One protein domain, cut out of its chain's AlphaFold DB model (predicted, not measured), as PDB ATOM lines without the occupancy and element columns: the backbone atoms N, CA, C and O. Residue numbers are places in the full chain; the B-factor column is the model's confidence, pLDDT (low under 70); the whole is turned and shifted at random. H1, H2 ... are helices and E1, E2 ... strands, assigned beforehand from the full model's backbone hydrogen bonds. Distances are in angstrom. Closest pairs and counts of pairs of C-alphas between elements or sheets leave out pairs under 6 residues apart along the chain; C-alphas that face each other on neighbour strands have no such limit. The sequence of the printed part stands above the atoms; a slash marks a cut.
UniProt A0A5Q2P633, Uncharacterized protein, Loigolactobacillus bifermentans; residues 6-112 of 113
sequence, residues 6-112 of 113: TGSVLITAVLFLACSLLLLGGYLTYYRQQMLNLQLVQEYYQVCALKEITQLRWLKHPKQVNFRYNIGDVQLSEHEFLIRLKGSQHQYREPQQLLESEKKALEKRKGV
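What this domain is: This is residues 6 to 112 of the 113 residues of an uncharacterized protein of Loigolactobacillus bifermentans (UniProt A0A5Q2P633). One very long helix, H1, makes the length of a rod: its residues 6 to 42 stick out free, and its residues 43 to 58 pack slantwise over one face of a small four-stranded sheet whose other face is bare. A shorter helix, H2, follows the sheet and runs the same way as H1, and residues 107 to 112 stick out at that end. The printed part has 107 residues, in the order H1 E1 E2 E3 E4 H2; the sheet, E1 - E2 - E3 - E4, is antiparallel, and the class is mixed. The whole is extended, with a radius of gyration of the C-alphas of 25.4 A and spans of 95 by 24 by 17 A.

How they stand to each other: H1, residues 6 to 60, is on the sheet of E1, residues 66 to 69, E2, residues 72 to 76, E3, residues 80 to 85, and E4, residues 91 to 95, in two layers, a helix on one face of a sheet. Its height over the sheet is 8.1 A, and on the local plane it stands at 49 degrees to E3. The closest C-alphas of H1 and E3 are those of Val 47 and Ile 83, 6.7 A apart. The strands form a meander, each the antiparallel neighbour of the one before. Within hydrogen-bond range are N 67 and O 74, 2.8 A, in the hairpin E1 and E2; N 73 and O 84, 2.8 A, in E2 and E3; and N 81 and O 94, 2.8 A, in E3 and E4. H2, residues 97 to 110, is not on the sheet; it is close to but not clearly touching H1, with C-alphas of Gln 55 and Leu 99 closest at 7.2 A, at a shallow tilt of 21 degrees. O i to N i+4 pairs are within range in 50 of 51 for H1 and 9 of 10 for H2.

Where its parts are: H1 runs 81.3 A from C-alpha 6 at (21.325, 15.385, -23.158) to C-alpha 60 at (22.954, 13.181, 58.137). E1 is 10.2 A long, E2 13.5 A, E3 15.8 A and E4 13.3 A. H2, 20.8 A, ends at C-alpha 110 at (25.060, 2.456, 67.356).

The domain as a whole: The C-alphas of Thr 6 and Val 112, the two farthest apart, are 95.6 A apart. The printed part has no cut, and its links are tight. The pLDDT is under 70 at residues 6 to 7 and 97 to 112.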
ATOM      1  N   THR A   6      21.942  14.548 -24.207       60.72
ATOM      2  CA  THR A   6      21.325  15.385 -23.158       60.72
ATOM      3  C   THR A   6      20.360  14.626 -22.245       60.72
ATOM      4  O   THR A   6      20.358  14.864 -21.042       60.72
ATOM      5  N   GLY A   7      19.594  13.664 -22.772       65.88
ATOM      6  CA  GLY A   7      18.653  12.877 -21.962       65.88
ATOM      7  C   GLY A   7      19.339  11.988 -20.918       65.88
ATOM      8  O   GLY A   7      18.866  11.879 -19.794       65.88
ATOM      9  N   SER A   8      20.496  11.409 -21.256       76.19
ATOM     10  CA  SER A   8      21.242  10.530 -20.345       76.19
ATOM     11  C   SER A   8      21.852  11.286 -19.161       76.19
ATOM     12  O   SER A   8      21.850  10.751 -18.058       76.19
ATOM     13  N   VAL A   9      22.315  12.525 -19.368       82.44
ATOM     14  CA  VAL A   9      22.894  13.367 -18.303       82.44
ATOM     15  C   VAL A   9      21.819  13.864 -17.334       82.44
ATOM     16  O   VAL A   9      22.051  13.934 -16.132       82.44
ATOM     17  N   LEU A  10      20.622  14.176 -17.839       85.56
ATOM     18  CA  LEU A  10      19.506  14.585 -16.987       85.56
ATOM     19  C   LEU A  10      19.065  13.436 -16.067       85.56
ATOM     20  O   LEU A  10      18.862  13.639 -14.875       85.56
ATOM     21  N   ILE A  11      18.969  12.218 -16.610       87.00
ATOM     22  CA  ILE A  11      18.572  11.030 -15.842       87.00
ATOM     23  C   ILE A  11      19.606  10.715 -14.757       87.00
ATOM     24  O   ILE A  11      19.228  10.470 -13.614       87.00
ATOM     25  N   THR A  12      20.905  10.761 -15.071       90.06
ATOM     26  CA  THR A  12      21.947  10.519 -14.060       90.06
ATOM     27  C   THR A  12      21.961  11.598 -12.981       90.06
ATOM     28  O   THR A  12      22.099  11.260 -11.809       90.06
ATOM     29  N   ALA A  13      21.747  12.869 -13.334       90.31
ATOM     30  CA  ALA A  13      21.637  13.952 -12.357       90.31
ATOM     31  C   ALA A  13      20.428  13.774 -11.421       90.31
ATOM     32  O   ALA A  13      20.556  13.957 -10.211       90.31
ATOM     33  N   VAL A  14      19.273  13.358 -11.950       93.31
ATOM     34  CA  VAL A  14      18.066  13.092 -11.149       93.31
ATOM     35  C   VAL A  14      18.263  11.890 -10.227       93.31
ATOM     36  O   VAL A  14      17.916  11.962  -9.049       93.31
ATOM     37  N   LEU A  15      18.864  10.802 -10.720       92.69
ATOM     38  CA  LEU A  15      19.188   9.634  -9.895       92.69
ATOM     39  C   LEU A  15      20.186   9.982  -8.786       92.69
ATOM     40  O   LEU A  15      20.020   9.551  -7.646       92.69
ATOM     41  N   PHE A  16      21.190  10.801  -9.099       94.38
ATOM     42  CA  PHE A  16      22.165  11.273  -8.121       94.38
ATOM     43  C   PHE A  16      21.514  12.150  -7.043       94.38
ATOM     44  O   PHE A  16      21.778  11.965  -5.853       94.38
ATOM     45  N   LEU A  17      20.615  13.056  -7.439       93.94
ATOM     46  CA  LEU A  17      19.844  13.884  -6.514       93.94
ATOM     47  C   LEU A  17      18.954  13.021  -5.607       93.94
ATOM     48  O   LEU A  17      18.970  13.193  -4.392       93.94
ATOM     49  N   ALA A  18      18.219  12.061  -6.177       93.38
ATOM     50  CA  ALA A  18      17.354  11.158  -5.422       93.38
ATOM     51  C   ALA A  18      18.149  10.325  -4.401       93.38
ATOM     52  O   ALA A  18      17.748  10.216  -3.243       93.38
ATOM     53  N   CYS A  19      19.311   9.802  -4.802       92.88
ATOM     54  CA  CYS A  19      20.204   9.063  -3.911       92.88
ATOM     55  C   CYS A  19      20.757   9.959  -2.787       92.88
ATOM     56  O   CYS A  19      20.753   9.568  -1.621       92.88
ATOM     57  N   SER A  20      21.148  11.194  -3.113       93.75
ATOM     58  CA  SER A  20      21.624  12.175  -2.128       93.75
ATOM     59  C   SER A  20      20.545  12.523  -1.097       93.75
ATOM     60  O   SER A  20      20.833  12.591   0.096       93.75
ATOM     61  N   LEU A  21      19.293  12.692  -1.533       93.25
ATOM     62  CA  LEU A  21      18.158  12.961  -0.644       93.25
ATOM     63  C   LEU A  21      17.840  11.768   0.266       93.25
ATOM     64  O   LEU A  21      17.574  11.965   1.452       93.25
ATOM     65  N   LEU A  22      17.915  10.539  -0.256       93.25
ATOM     66  CA  LEU A  22      17.746   9.321   0.544       93.25
ATOM     67  C   LEU A  22      18.827   9.199   1.627       93.25
ATOM     68  O   LEU A  22      18.506   8.937   2.786       93.25
ATOM     69  N   LEU A  23      20.092   9.442   1.272       93.00
ATOM     70  CA  LEU A  23      21.205   9.430   2.227       93.00
ATOM     71  C   LEU A  23      21.041  10.513   3.300       93.00
ATOM     72  O   LEU A  23      21.227  10.233   4.484       93.00
ATOM     73  N   LEU A  24      20.642  11.725   2.906       93.50
ATOM     74  CA  LEU A  24      20.419  12.830   3.837       93.50
ATOM     75  C   LEU A  24      19.272  12.527   4.812       93.50
ATOM     76  O   LEU A  24      19.407  12.760   6.013       93.50
ATOM     77  N   GLY A  25      18.167  11.958   4.321       90.81
ATOM     78  CA  GLY A  25      17.033  11.558   5.158       90.81
ATOM     79  C   GLY A  25      17.396  10.459   6.161       90.81
ATOM     80  O   GLY A  25      17.049  10.551   7.345       90.81
ATOM     81  N   GLY A  26      18.153   9.451   5.718       89.38
ATOM     82  CA  GLY A  26      18.672   8.396   6.591       89.38
ATOM     83  C   GLY A  26      19.614   8.946   7.665       89.38
ATOM     84  O   GLY A  26      19.453   8.642   8.848       89.38
ATOM     85  N   TYR A  27      20.542   9.822   7.273       92.12
ATOM     86  CA  TYR A  27      21.489  10.458   8.188       92.12
ATOM     87  C   TYR A  27      20.793  11.319   9.251       92.12
ATOM     88  O   TYR A  27      21.089  11.186  10.436       92.12
ATOM     89  N   LEU A  28      19.827  12.154   8.854       91.94
ATOM     90  CA  LEU A  28      19.061  12.991   9.785       91.94
ATOM     91  C   LEU A  28      18.290  12.152  10.806       91.94
ATOM     92  O   LEU A  28      18.259  12.486  11.991       91.94
ATOM     93  N   THR A  29      17.691  11.049  10.358       91.06
ATOM     94  CA  THR A  29      16.955  10.133  11.239       91.06
ATOM     95  C   THR A  29      17.887   9.497  12.267       91.06
ATOM     96  O   THR A  29      17.593   9.505  13.463       91.06
ATOM     97  N   TYR A  30      19.046   9.012  11.820       92.69
ATOM     98  CA  TYR A  30      20.049   8.429  12.704       92.69
ATOM     99  C   TYR A  30      20.603   9.452  13.706       92.69
ATOM    100  O   TYR A  30      20.655   9.181  14.905       92.69
ATOM    101  N   TYR A  31      20.935  10.658  13.242       93.25
ATOM    102  CA  TYR A  31      21.396  11.750  14.098       93.25
ATOM    103  C   TYR A  31      20.356  12.126  15.161       93.25
ATOM    104  O   TYR A  31      20.686  12.268  16.339       93.25
ATOM    105  N   ARG A  32      19.077  12.218  14.776       93.50
ATOM    106  CA  ARG A  32      17.980  12.470  15.720       93.50
ATOM    107  C   ARG A  32      17.922  11.398  16.806       93.50
ATOM    108  O   ARG A  32      17.744  11.726  17.976       93.50
ATOM    109  N   GLN A  33      18.088  10.131  16.438       91.75
ATOM    110  CA  GLN A  33      18.069   9.034  17.400       91.75
ATOM    111  C   GLN A  33      19.281   9.059  18.338       91.75
ATOM    112  O   GLN A  33      19.129   8.818  19.534       91.75
ATOM    113  N   GLN A  34      20.462   9.430  17.837       92.06
ATOM    114  CA  GLN A  34      21.631   9.655  18.690       92.06
ATOM    115  C   GLN A  34      21.400  10.783  19.701       92.06
ATOM    116  O   GLN A  34      21.727  10.616  20.873       92.06
ATOM    117  N   MET A  35      20.805  11.901  19.276       91.88
ATOM    118  CA  MET A  35      20.487  13.021  20.169       91.88
ATOM    119  C   MET A  35      19.504  12.618  21.272       91.88
ATOM    120  O   MET A  35      19.732  12.945  22.433       91.88
ATOM    121  N   LEU A  36      18.459  11.853  20.939       91.00
ATOM    122  CA  LEU A  36      17.521  11.323  21.937       91.00
ATOM    123  C   LEU A  36      18.214  10.381  22.930       91.00
ATOM    124  O   LEU A  36      17.997  10.489  24.134       91.00
ATOM    125  N   ASN A  37      19.089   9.493  22.451       90.12
ATOM    126  CA  ASN A  37      19.855   8.608  23.328       90.12
ATOM    127  C   ASN A  37      20.784   9.392  24.263       90.12
ATOM    128  O   ASN A  37      20.854   9.086  25.447       90.12
ATOM    129  N   LEU A  38      21.470  10.418  23.753       91.88
ATOM    130  CA  LEU A  38      22.311  11.304  24.562       91.88
ATOM    131  C   LEU A  38      21.503  12.014  25.654       91.88
ATOM    132  O   LEU A  38      21.954  12.070  26.796       91.88
ATOM    133  N   GLN A  39      20.303  12.501  25.325       89.38
ATOM    134  CA  GLN A  39      19.398  13.113  26.300       89.38
ATOM    135  C   GLN A  39      18.982  12.118  27.389       89.38
ATOM    136  O   GLN A  39      19.111  12.429  28.569       89.38
ATOM    137  N   LEU A  40      18.571  10.904  27.011       89.19
ATOM    138  CA  LEU A  40      18.196   9.855  27.964       89.19
ATOM    139  C   LEU A  40      19.358   9.458  28.881       89.19
ATOM    140  O   LEU A  40      19.176   9.296  30.086       89.19
ATOM    141  N   VAL A  41      20.565   9.329  28.326       90.38
ATOM    142  CA  VAL A  41      21.775   9.041  29.107       90.38
ATOM    143  C   VAL A  41      22.060  10.178  30.087       90.38
ATOM    144  O   VAL A  41      22.336   9.924  31.258       90.38
ATOM    145  N   GLN A  42      21.955  11.431  29.645       89.50
ATOM    146  CA  GLN A  42      22.148  12.593  30.508       89.50
ATOM    147  C   GLN A  42      21.124  12.633  31.652       89.50
ATOM    148  O   GLN A  42      21.513  12.850  32.802       89.50
ATOM    149  N   GLU A  43      19.842  12.405  31.362       90.50
ATOM    150  CA  GLU A  43      18.791  12.327  32.383       90.50
ATOM    151  C   GLU A  43      19.086  11.210  33.388       90.50
ATOM    152  O   GLU A  43      19.047  11.440  34.596       90.50
ATOM    153  N   TYR A  44      19.466  10.026  32.907       89.56
ATOM    154  CA  TYR A  44      19.830   8.899  33.762       89.56
ATOM    155  C   TYR A  44      20.977   9.249  34.722       89.56
ATOM    156  O   TYR A  44      20.859   9.043  35.932       89.56
ATOM    157  N   TYR A  45      22.055   9.864  34.224       91.44
ATOM    158  CA  TYR A  45      23.160  10.313  35.077       91.44
ATOM    159  C   TYR A  45      22.714  11.325  36.138       91.44
ATOM    160  O   TYR A  45      23.152  11.242  37.288       91.44
ATOM    161  N   GLN A  46      21.831  12.265  35.788       91.00
ATOM    162  CA  GLN A  46      21.291  13.236  36.743       91.00
ATOM    163  C   GLN A  46      20.457  12.558  37.835       91.00
ATOM    164  O   GLN A  46      20.591  12.911  39.009       91.00
ATOM    165  N   VAL A  47      19.637  11.568  37.473       91.12
ATOM    166  CA  VAL A  47      18.846  10.769  38.421       91.12
ATOM    167  C   VAL A  47      19.761  10.011  39.383       91.12
ATOM    168  O   VAL A  47      19.572  10.102  40.598       91.12
ATOM    169  N   CYS A  48      20.785   9.323  38.872       89.31
ATOM    170  CA  CYS A  48      21.755   8.606  39.702       89.31
ATOM    171  C   CYS A  48      22.479   9.542  40.679       89.31
ATOM    172  O   CYS A  48      22.533   9.258  41.875       89.31
ATOM    173  N   ALA A  49      22.968  10.687  40.197       90.62
ATOM    174  CA  ALA A  49      23.656  11.665  41.036       90.62
ATOM    175  C   ALA A  49      22.736  12.246  42.124       90.62
ATOM    176  O   ALA A  49      23.129  12.363  43.285       90.62
ATOM    177  N   LEU A  50      21.488  12.583  41.776       91.50
ATOM    178  CA  LEU A  50      20.499  13.062  42.741       91.50
ATOM    179  C   LEU A  50      20.209  12.021  43.819       91.50
ATOM    180  O   LEU A  50      20.155  12.373  44.998       91.50
ATOM    181  N   LYS A  51      20.057  10.752  43.434       88.44
ATOM    182  CA  LYS A  51      19.850   9.634  44.360       88.44
ATOM    183  C   LYS A  51      21.005   9.527  45.354       88.44
ATOM    184  O   LYS A  51      20.763   9.553  46.558       88.44
ATOM    185  N   GLU A  52      22.241   9.485  44.871       88.06
ATOM    186  CA  GLU A  52      23.437   9.323  45.706       88.06
ATOM    187  C   GLU A  52      23.622  10.494  46.687       88.06
ATOM    188  O   GLU A  52      23.774  10.300  47.896       88.06
ATOM    189  N   ILE A  53      23.499  11.734  46.205       89.62
ATOM    190  CA  ILE A  53      23.600  12.925  47.063       89.62
ATOM    191  C   ILE A  53      22.472  12.942  48.104       89.62
ATOM    192  O   ILE A  53      22.681  13.346  49.254       89.62
ATOM    193  N   THR A  54      21.269  12.519  47.713       89.75
ATOM    194  CA  THR A  54      20.120  12.442  48.619       89.75
ATOM    195  C   THR A  54      20.339  11.394  49.705       89.75
ATOM    196  O   THR A  54      20.095  11.686  50.875       89.75
ATOM    197  N   GLN A  55      20.857  10.213  49.357       86.50
ATOM    198  CA  GLN A  55      21.214   9.165  50.320       86.50
ATOM    199  C   GLN A  55      22.206   9.693  51.365       86.50
ATOM    200  O   GLN A  55      21.943   9.616  52.567       86.50
ATOM    201  N   LEU A  56      23.287  10.338  50.919       86.06
ATOM    202  CA  LEU A  56      24.291  10.924  51.811       86.06
ATOM    203  C   LEU A  56      23.710  12.003  52.735       86.06
ATOM    204  O   LEU A  56      24.069  12.088  53.912       86.06
ATOM    205  N   ARG A  57      22.813  12.852  52.221       86.25
ATOM    206  CA  ARG A  57      22.188  13.915  53.021       86.25
ATOM    207  C   ARG A  57      21.167  13.359  54.010       86.25
ATOM    208  O   ARG A  57      21.104  13.837  55.142       86.25
ATOM    209  N   TRP A  58      20.418  12.333  53.622       85.50
ATOM    210  CA  TRP A  58      19.477  11.654  54.502       85.50
ATOM    211  C   TRP A  58      20.181  10.938  55.660       85.50
ATOM    212  O   TRP A  58      19.715  11.023  56.792       85.50
ATOM    213  N   LEU A  59      21.356  10.336  55.436       82.38
ATOM    214  CA  LEU A  59      22.164   9.758  56.521       82.38
ATOM    215  C   LEU A  59      22.527  10.793  57.602       82.38
ATOM    216  O   LEU A  59      22.605  10.458  58.785       82.38
ATOM    217  N   LYS A  60      22.715  12.061  57.210       83.12
ATOM    218  CA  LYS A  60      22.954  13.181  58.137       83.12
ATOM    219  C   LYS A  60      21.661  13.710  58.769       83.12
ATOM    220  O   LYS A  60      21.672  14.108  59.932       83.12
ATOM    221  N   HIS A  61      20.555  13.696  58.026       83.00
ATOM    222  CA  HIS A  61      19.254  14.222  58.447       83.00
ATOM    223  C   HIS A  61      18.122  13.218  58.161       83.00
ATOM    224  O   HIS A  61      17.319  13.434  57.253       83.00
ATOM    225  N   PRO A  62      17.992  12.140  58.959       78.62
ATOM    226  CA  PRO A  62      17.109  11.012  58.635       78.62
ATOM    227  C   PRO A  62      15.611  11.339  58.704       78.62
ATOM    228  O   PRO A  62      14.785  10.563  58.231       78.62
ATOM    229  N   LYS A  63      15.244  12.485  59.292       81.88
ATOM    230  CA  LYS A  63      13.859  12.981  59.343       81.88
ATOM    231  C   LYS A  63      13.463  13.788  58.102       81.88
ATOM    232  O   LYS A  63      12.291  14.114  57.949       81.88
ATOM    233  N   GLN A  64      14.418  14.163  57.251       84.38
ATOM    234  CA  GLN A  64      14.131  14.940  56.052       84.38
ATOM    235  C   GLN A  64      13.667  14.014  54.929       84.38
ATOM    236  O   GLN A  64      14.357  13.068  54.563       84.38
ATOM    237  N   VAL A  65      12.491  14.314  54.383       87.06
ATOM    238  CA  VAL A  65      11.827  13.492  53.364       87.06
ATOM    239  C   VAL A  65      11.890  14.151  51.982       87.06
ATOM    240  O   VAL A  65      11.960  13.466  50.970       87.06
ATOM    241  N   ASN A  66      11.939  15.485  51.938       91.06
ATOM    242  CA  ASN A  66      11.980  16.267  50.703       91.06
ATOM    243  C   ASN A  66      13.332  16.966  50.547       91.06
ATOM    244  O   ASN A  66      13.781  17.688  51.446       91.06
ATOM    245  N   PHE A  67      13.947  16.802  49.381       90.62
ATOM    246  CA  PHE A  67      15.237  17.371  49.025       90.62
ATOM    247  C   PHE A  67      15.130  18.121  47.703       90.62
ATOM    248  O   PHE A  67      14.765  17.554  46.678       90.62
ATOM    249  N   ARG A  68      15.468  19.408  47.726       91.94
ATOM    250  CA  ARG A  68      15.457  20.270  46.544       91.94
ATOM    251  C   ARG A  68      16.883  20.559  46.094       91.94
ATOM    252  O   ARG A  68      17.728  20.936  46.910       91.94
ATOM    253  N   TYR A  69      17.125  20.399  44.801       90.75
ATOM    254  CA  TYR A  69      18.396  20.655  44.136       90.75
ATOM    255  C   TYR A  69      18.171  21.547  42.910       90.75
ATOM    256  O   TYR A  69      17.060  21.683  42.405       90.75
ATOM    257  N   ASN A  70      19.240  22.149  42.389       89.75
ATOM    258  CA  ASN A  70      19.138  23.036  41.223       89.75
ATOM    259  C   ASN A  70      18.660  22.306  39.957       89.75
ATOM    260  O   ASN A  70      18.001  22.904  39.108       89.75
ATOM    261  N   ILE A  71      19.003  21.021  39.852       88.88
ATOM    262  CA  ILE A  71      18.699  20.155  38.708       88.88
ATOM    263  C   ILE A  71      17.381  19.382  38.867       88.88
ATOM    264  O   ILE A  71      16.936  18.756  37.913       88.88
ATOM    265  N   GLY A  72      16.743  19.420  40.041       92.31
ATOM    266  CA  GLY A  72      15.527  18.654  40.303       92.31
ATOM    267  C   GLY A  72      15.186  18.520  41.784       92.31
ATOM    268  O   GLY A  72      15.913  18.988  42.660       92.31
ATOM    269  N   ASP A  73      14.079  17.846  42.061       92.69
ATOM    270  CA  ASP A  73      13.607  17.536  43.407       92.69
ATOM    271  C   ASP A  73      13.613  16.018  43.632       92.69
ATOM    272  O   ASP A  73      13.316  15.233  42.727       92.69
ATOM    273  N   VAL A  74      13.927  15.609  44.858       92.00
ATOM    274  CA  VAL A  74      13.865  14.221  45.313       92.00
ATOM    275  C   VAL A  74      12.984  14.144  46.548       92.00
ATOM    276  O   VAL A  74      13.217  14.832  47.542       92.00
ATOM    277  N   GLN A  75      11.983  13.280  46.498       90.94
ATOM    278  CA  GLN A  75      11.137  12.946  47.631       90.94
ATOM    279  C   GLN A  75      11.387  11.487  48.007       90.94
ATOM    280  O   GLN A  75      11.269  10.595  47.170       90.94
ATOM    281  N   LEU A  76      11.745  11.237  49.262       86.38
ATOM    282  CA  LEU A  76      11.773   9.884  49.799       86.38
ATOM    283  C   LEU A  76      10.350   9.467  50.161       86.38
ATOM    284  O   LEU A  76       9.622  10.200  50.820       86.38
ATOM    285  N   SER A  77       9.972   8.270  49.753       82.62
ATOM    286  CA  SER A  77       8.864   7.521  50.334       82.62
ATOM    287  C   SER A  77       9.439   6.347  51.132       82.62
ATOM    288  O   SER A  77      10.652   6.143  51.127       82.62
ATOM    289  N   GLU A  78       8.597   5.575  51.818       73.12
ATOM    290  CA  GLU A  78       9.031   4.479  52.706       73.12
ATOM    291  C   GLU A  78       9.973   3.464  52.036       73.12
ATOM    292  O   GLU A  78      10.833   2.908  52.718       73.12
ATOM    293  N   HIS A  79       9.849   3.261  50.718       76.38
ATOM    294  CA  HIS A  79      10.638   2.280  49.962       76.38
ATOM    295  C   HIS A  79      11.171   2.784  48.611       76.38
ATOM    296  O   HIS A  79      11.792   2.021  47.864       76.38
ATOM    297  N   GLU A  80      10.958   4.057  48.270       84.31
ATOM    298  CA  GLU A  80      11.266   4.591  46.937       84.31
ATOM    299  C   GLU A  80      11.829   6.014  47.001       84.31
ATOM    300  O   GLU A  80      11.415   6.836  47.818       84.31
ATOM    301  N   PHE A  81      12.735   6.330  46.078       85.88
ATOM    302  CA  PHE A  81      13.084   7.695  45.712       85.88
ATOM    303  C   PHE A  81      12.203   8.129  44.544       85.88
ATOM    304  O   PHE A  81      12.238   7.536  43.465       85.88
ATOM    305  N   LEU A  82      11.438   9.193  44.752       90.50
ATOM    306  CA  LEU A  82      10.694   9.891  43.714       90.50
ATOM    307  C   LEU A  82      11.548  11.056  43.229       90.50
ATOM    308  O   LEU A  82      11.723  12.036  43.951       90.50
ATOM    309  N   ILE A  83      12.083  10.948  42.017       91.75
ATOM    310  CA  ILE A  83      13.013  11.929  41.453       91.75
ATOM    311  C   ILE A  83      12.326  12.657  40.300       91.75
ATOM    312  O   ILE A  83      11.801  12.034  39.375       91.75
ATOM    313  N   ARG A  84      12.325  13.989  40.360       92.12
ATOM    314  CA  ARG A  84      11.795  14.875  39.322       92.12
ATOM    315  C   ARG A  84      12.902  15.794  38.842       92.12
ATOM    316  O   ARG A  84      13.356  16.653  39.595       92.12
ATOM    317  N   LEU A  85      13.333  15.619  37.598       91.75
ATOM    318  CA  LEU A  85      14.322  16.503  36.989       91.75
ATOM    319  C   LEU A  85      13.660  17.807  36.538       91.75
ATOM    320  O   LEU A  85      12.534  17.824  36.041       91.75
ATOM    321  N   LYS A  86      14.372  18.920  36.681       89.31
ATOM    322  CA  LYS A  86      13.899  20.224  36.222       89.31
ATOM    323  C   LYS A  86      13.932  20.272  34.694       89.31
ATOM    324  O   LYS A  86      14.992  20.144  34.096       89.31
ATOM    325  N   GLY A  87      12.780  20.510  34.072       83.19
ATOM    326  CA  GLY A  87      12.659  20.583  32.611       83.19
ATOM    327  C   GLY A  87      12.398  19.240  31.925       83.19
ATOM    328  O   GLY A  87      12.146  19.236  30.725       83.19
ATOM    329  N   SER A  88      12.376  18.134  32.675       83.19
ATOM    330  CA  SER A  88      11.844  16.856  32.198       83.19
ATOM    331  C   SER A  88      10.403  16.689  32.682       83.19
ATOM    332  O   SER A  88      10.054  17.109  33.788       83.19
ATOM    333  N   GLN A  89       9.548  16.079  31.860       78.56
ATOM    334  CA  GLN A  89       8.204  15.662  32.285       78.56
ATOM    335  C   GLN A  89       8.223  14.285  32.962       78.56
ATOM    336  O   GLN A  89       7.208  13.839  33.499       78.56
ATOM    337  N   HIS A  90       9.373  13.609  32.946       78.38
ATOM    338  CA  HIS A  90       9.516  12.281  33.506       78.38
ATOM    339  C   HIS A  90       9.715  12.338  35.021       78.38
ATOM    340  O   HIS A  90      10.529  13.094  35.556       78.38
ATOM    341  N   GLN A  91       8.948  11.502  35.719       83.81
ATOM    342  CA  GLN A  91       9.153  11.208  37.127       83.81
ATOM    343  C   GLN A  91       9.750   9.808  37.239       83.81
ATOM    344  O   GLN A  91       9.140   8.833  36.799       83.81
ATOM    345  N   TYR A  92      10.923   9.716  37.856       86.31
ATOM    346  CA  TYR A  92      11.639   8.461  38.042       86.31
ATOM    347  C   TYR A  92      11.338   7.906  39.431       86.31
ATOM    348  O   TYR A  92      11.307   8.650  40.418       86.31
ATOM    349  N   ARG A  93      11.090   6.597  39.493       85.56
ATOM    350  CA  ARG A  93      10.899   5.841  40.732       85.56
ATOM    351  C   ARG A  93      12.040   4.865  40.878       85.56
ATOM    352  O   ARG A  93      12.186   3.962  40.065       85.56
ATOM    353  N   GLU A  94      12.838   5.067  41.911       79.69
ATOM    354  CA  GLU A  94      14.023   4.263  42.170       79.69
ATOM    355  C   GLU A  94      13.881   3.549  43.515       79.69
ATOM    356  O   GLU A  94      13.662   4.216  44.530       79.69
ATOM    357  N   PRO A  95      14.021   2.214  43.573       76.56
ATOM    358  CA  PRO A  95      13.871   1.478  44.818       76.56
ATOM    359  C   PRO A  95      14.990   1.830  45.806       76.56
ATOM    360  O   PRO A  95      16.156   2.037  45.445       76.56
ATOM    361  N   GLN A  96      14.637   1.865  47.088       70.38
ATOM    362  CA  GLN A  96      15.513   2.311  48.172       70.38
ATOM    363  C   GLN A  96      16.465   1.217  48.701       70.38
ATOM    364  O   GLN A  96      17.061   1.384  49.761       70.38
ATOM    365  N   GLN A  97      16.653   0.116  47.963       61.50
ATOM    366  CA  GLN A  97      17.301  -1.135  48.410       61.50
ATOM    367  C   GLN A  97      18.713  -0.979  49.022       61.50
ATOM    368  O   GLN A  97      19.101  -1.779  49.868       61.50
ATOM    369  N   LEU A  98      19.470   0.061  48.655       56.19
ATOM    370  CA  LEU A  98      20.788   0.366  49.243       56.19
ATOM    371  C   LEU A  98      20.713   1.040  50.624       56.19
ATOM    372  O   LEU A  98      21.655   0.963  51.404       56.19
ATOM    373  N   LEU A  99      19.598   1.690  50.954       57.38
ATOM    374  CA  LEU A  99      19.465   2.438  52.201       57.38
ATOM    375  C   LEU A  99      19.126   1.531  53.386       57.38
ATOM    376  O   LEU A  99      19.544   1.820  54.501       57.38
ATOM    377  N   GLU A 100      18.397   0.432  53.170       57.28
ATOM    378  CA  GLU A 100      18.062  -0.530  54.229       57.28
ATOM    379  C   GLU A 100      19.275  -1.340  54.702       57.28
ATOM    380  O   GLU A 100      19.413  -1.605  55.900       57.28
ATOM    381  N   SER A 101      20.176  -1.709  53.788       60.31
ATOM    382  CA  SER A 101      21.425  -2.397  54.130       60.31
ATOM    383  C   SER A 101      22.373  -1.479  54.908       60.31
ATOM    384  O   SER A 101      22.943  -1.906  55.916       60.31
ATOM    385  N   GLU A 102      22.467  -0.199  54.531       60.59
ATOM    386  CA  GLU A 102      23.246   0.794  55.275       60.59
ATOM    387  C   GLU A 102      22.602   1.187  56.610       60.59
ATOM    388  O   GLU A 102      23.316   1.281  57.606       60.59
ATOM    389  N   LYS A 103      21.269   1.331  56.694       61.50
ATOM    390  CA  LYS A 103      20.562   1.556  57.973       61.50
ATOM    391  C   LYS A 103      20.849   0.434  58.966       61.50
ATOM    392  O   LYS A 103      21.235   0.719  60.097       61.50
ATOM    393  N   LYS A 104      20.739  -0.830  58.535       60.50
ATOM    394  CA  LYS A 104      21.056  -2.004  59.368       60.50
ATOM    395  C   LYS A 104      22.519  -2.013  59.814       60.50
ATOM    396  O   LYS A 104      22.814  -2.393  60.947       60.50
ATOM    397  N   ALA A 105      23.445  -1.576  58.959       63.06
ATOM    398  CA  ALA A 105      24.854  -1.441  59.325       63.06
ATOM    399  C   ALA A 105      25.094  -0.297  60.331       63.06
ATOM    400  O   ALA A 105      25.910  -0.434  61.245       63.06
ATOM    401  N   LEU A 106      24.370   0.817  60.203       61.47
ATOM    402  CA  LEU A 106      24.492   1.989  61.072       61.47
ATOM    403  C   LEU A 106      23.833   1.773  62.442       61.47
ATOM    404  O   LEU A 106      24.387   2.197  63.456       61.47
ATOM    405  N   GLU A 107      22.708   1.057  62.499       60.94
ATOM    406  CA  GLU A 107      22.088   0.598  63.747       60.94
ATOM    407  C   GLU A 107      22.977  -0.411  64.478       60.94
ATOM    408  O   GLU A 107      23.212  -0.244  65.673       60.94
ATOM    409  N   LYS A 108      23.587  -1.372  63.768       63.97
ATOM    410  CA  LYS A 108      24.590  -2.275  64.364       63.97
ATOM    411  C   LYS A 108      25.781  -1.532  64.970       63.97
ATOM    412  O   LYS A 108      26.310  -1.977  65.978       63.97
ATOM    413  N   ARG A 109      26.202  -0.403  64.389       58.81
ATOM    414  CA  ARG A 109      27.294   0.424  64.937       58.81
ATOM    415  C   ARG A 109      26.871   1.281  66.133       58.81
ATOM    416  O   ARG A 109      27.717   1.604  66.958       58.81
ATOM    417  N   LYS A 110      25.594   1.658  66.235       58.84
ATOM    418  CA  LYS A 110      25.060   2.456  67.356       58.84
ATOM    419  C   LYS A 110      24.546   1.608  68.526       58.84
ATOM    420  O   LYS A 110      24.480   2.124  69.634       58.84
ATOM    421  N   GLY A 111      24.210   0.339  68.291       53.91
ATOM    422  CA  GLY A 111      23.718  -0.612  69.295       53.91
ATOM    423  C   GLY A 111      24.798  -1.374  70.074       53.91
ATOM    424  O   GLY A 111      24.457  -2.287  70.814       53.91
ATOM    425  N   VAL A 112      26.083  -1.034  69.920       50.12
ATOM    426  CA  VAL A 112      27.158  -1.556  70.782       50.12
ATOM    427  C   VAL A 112      27.319  -0.613  71.976       50.12
ATOM    428  O   VAL A 112      28.182   0.265  71.978       50.12
TER     429      VAL A 112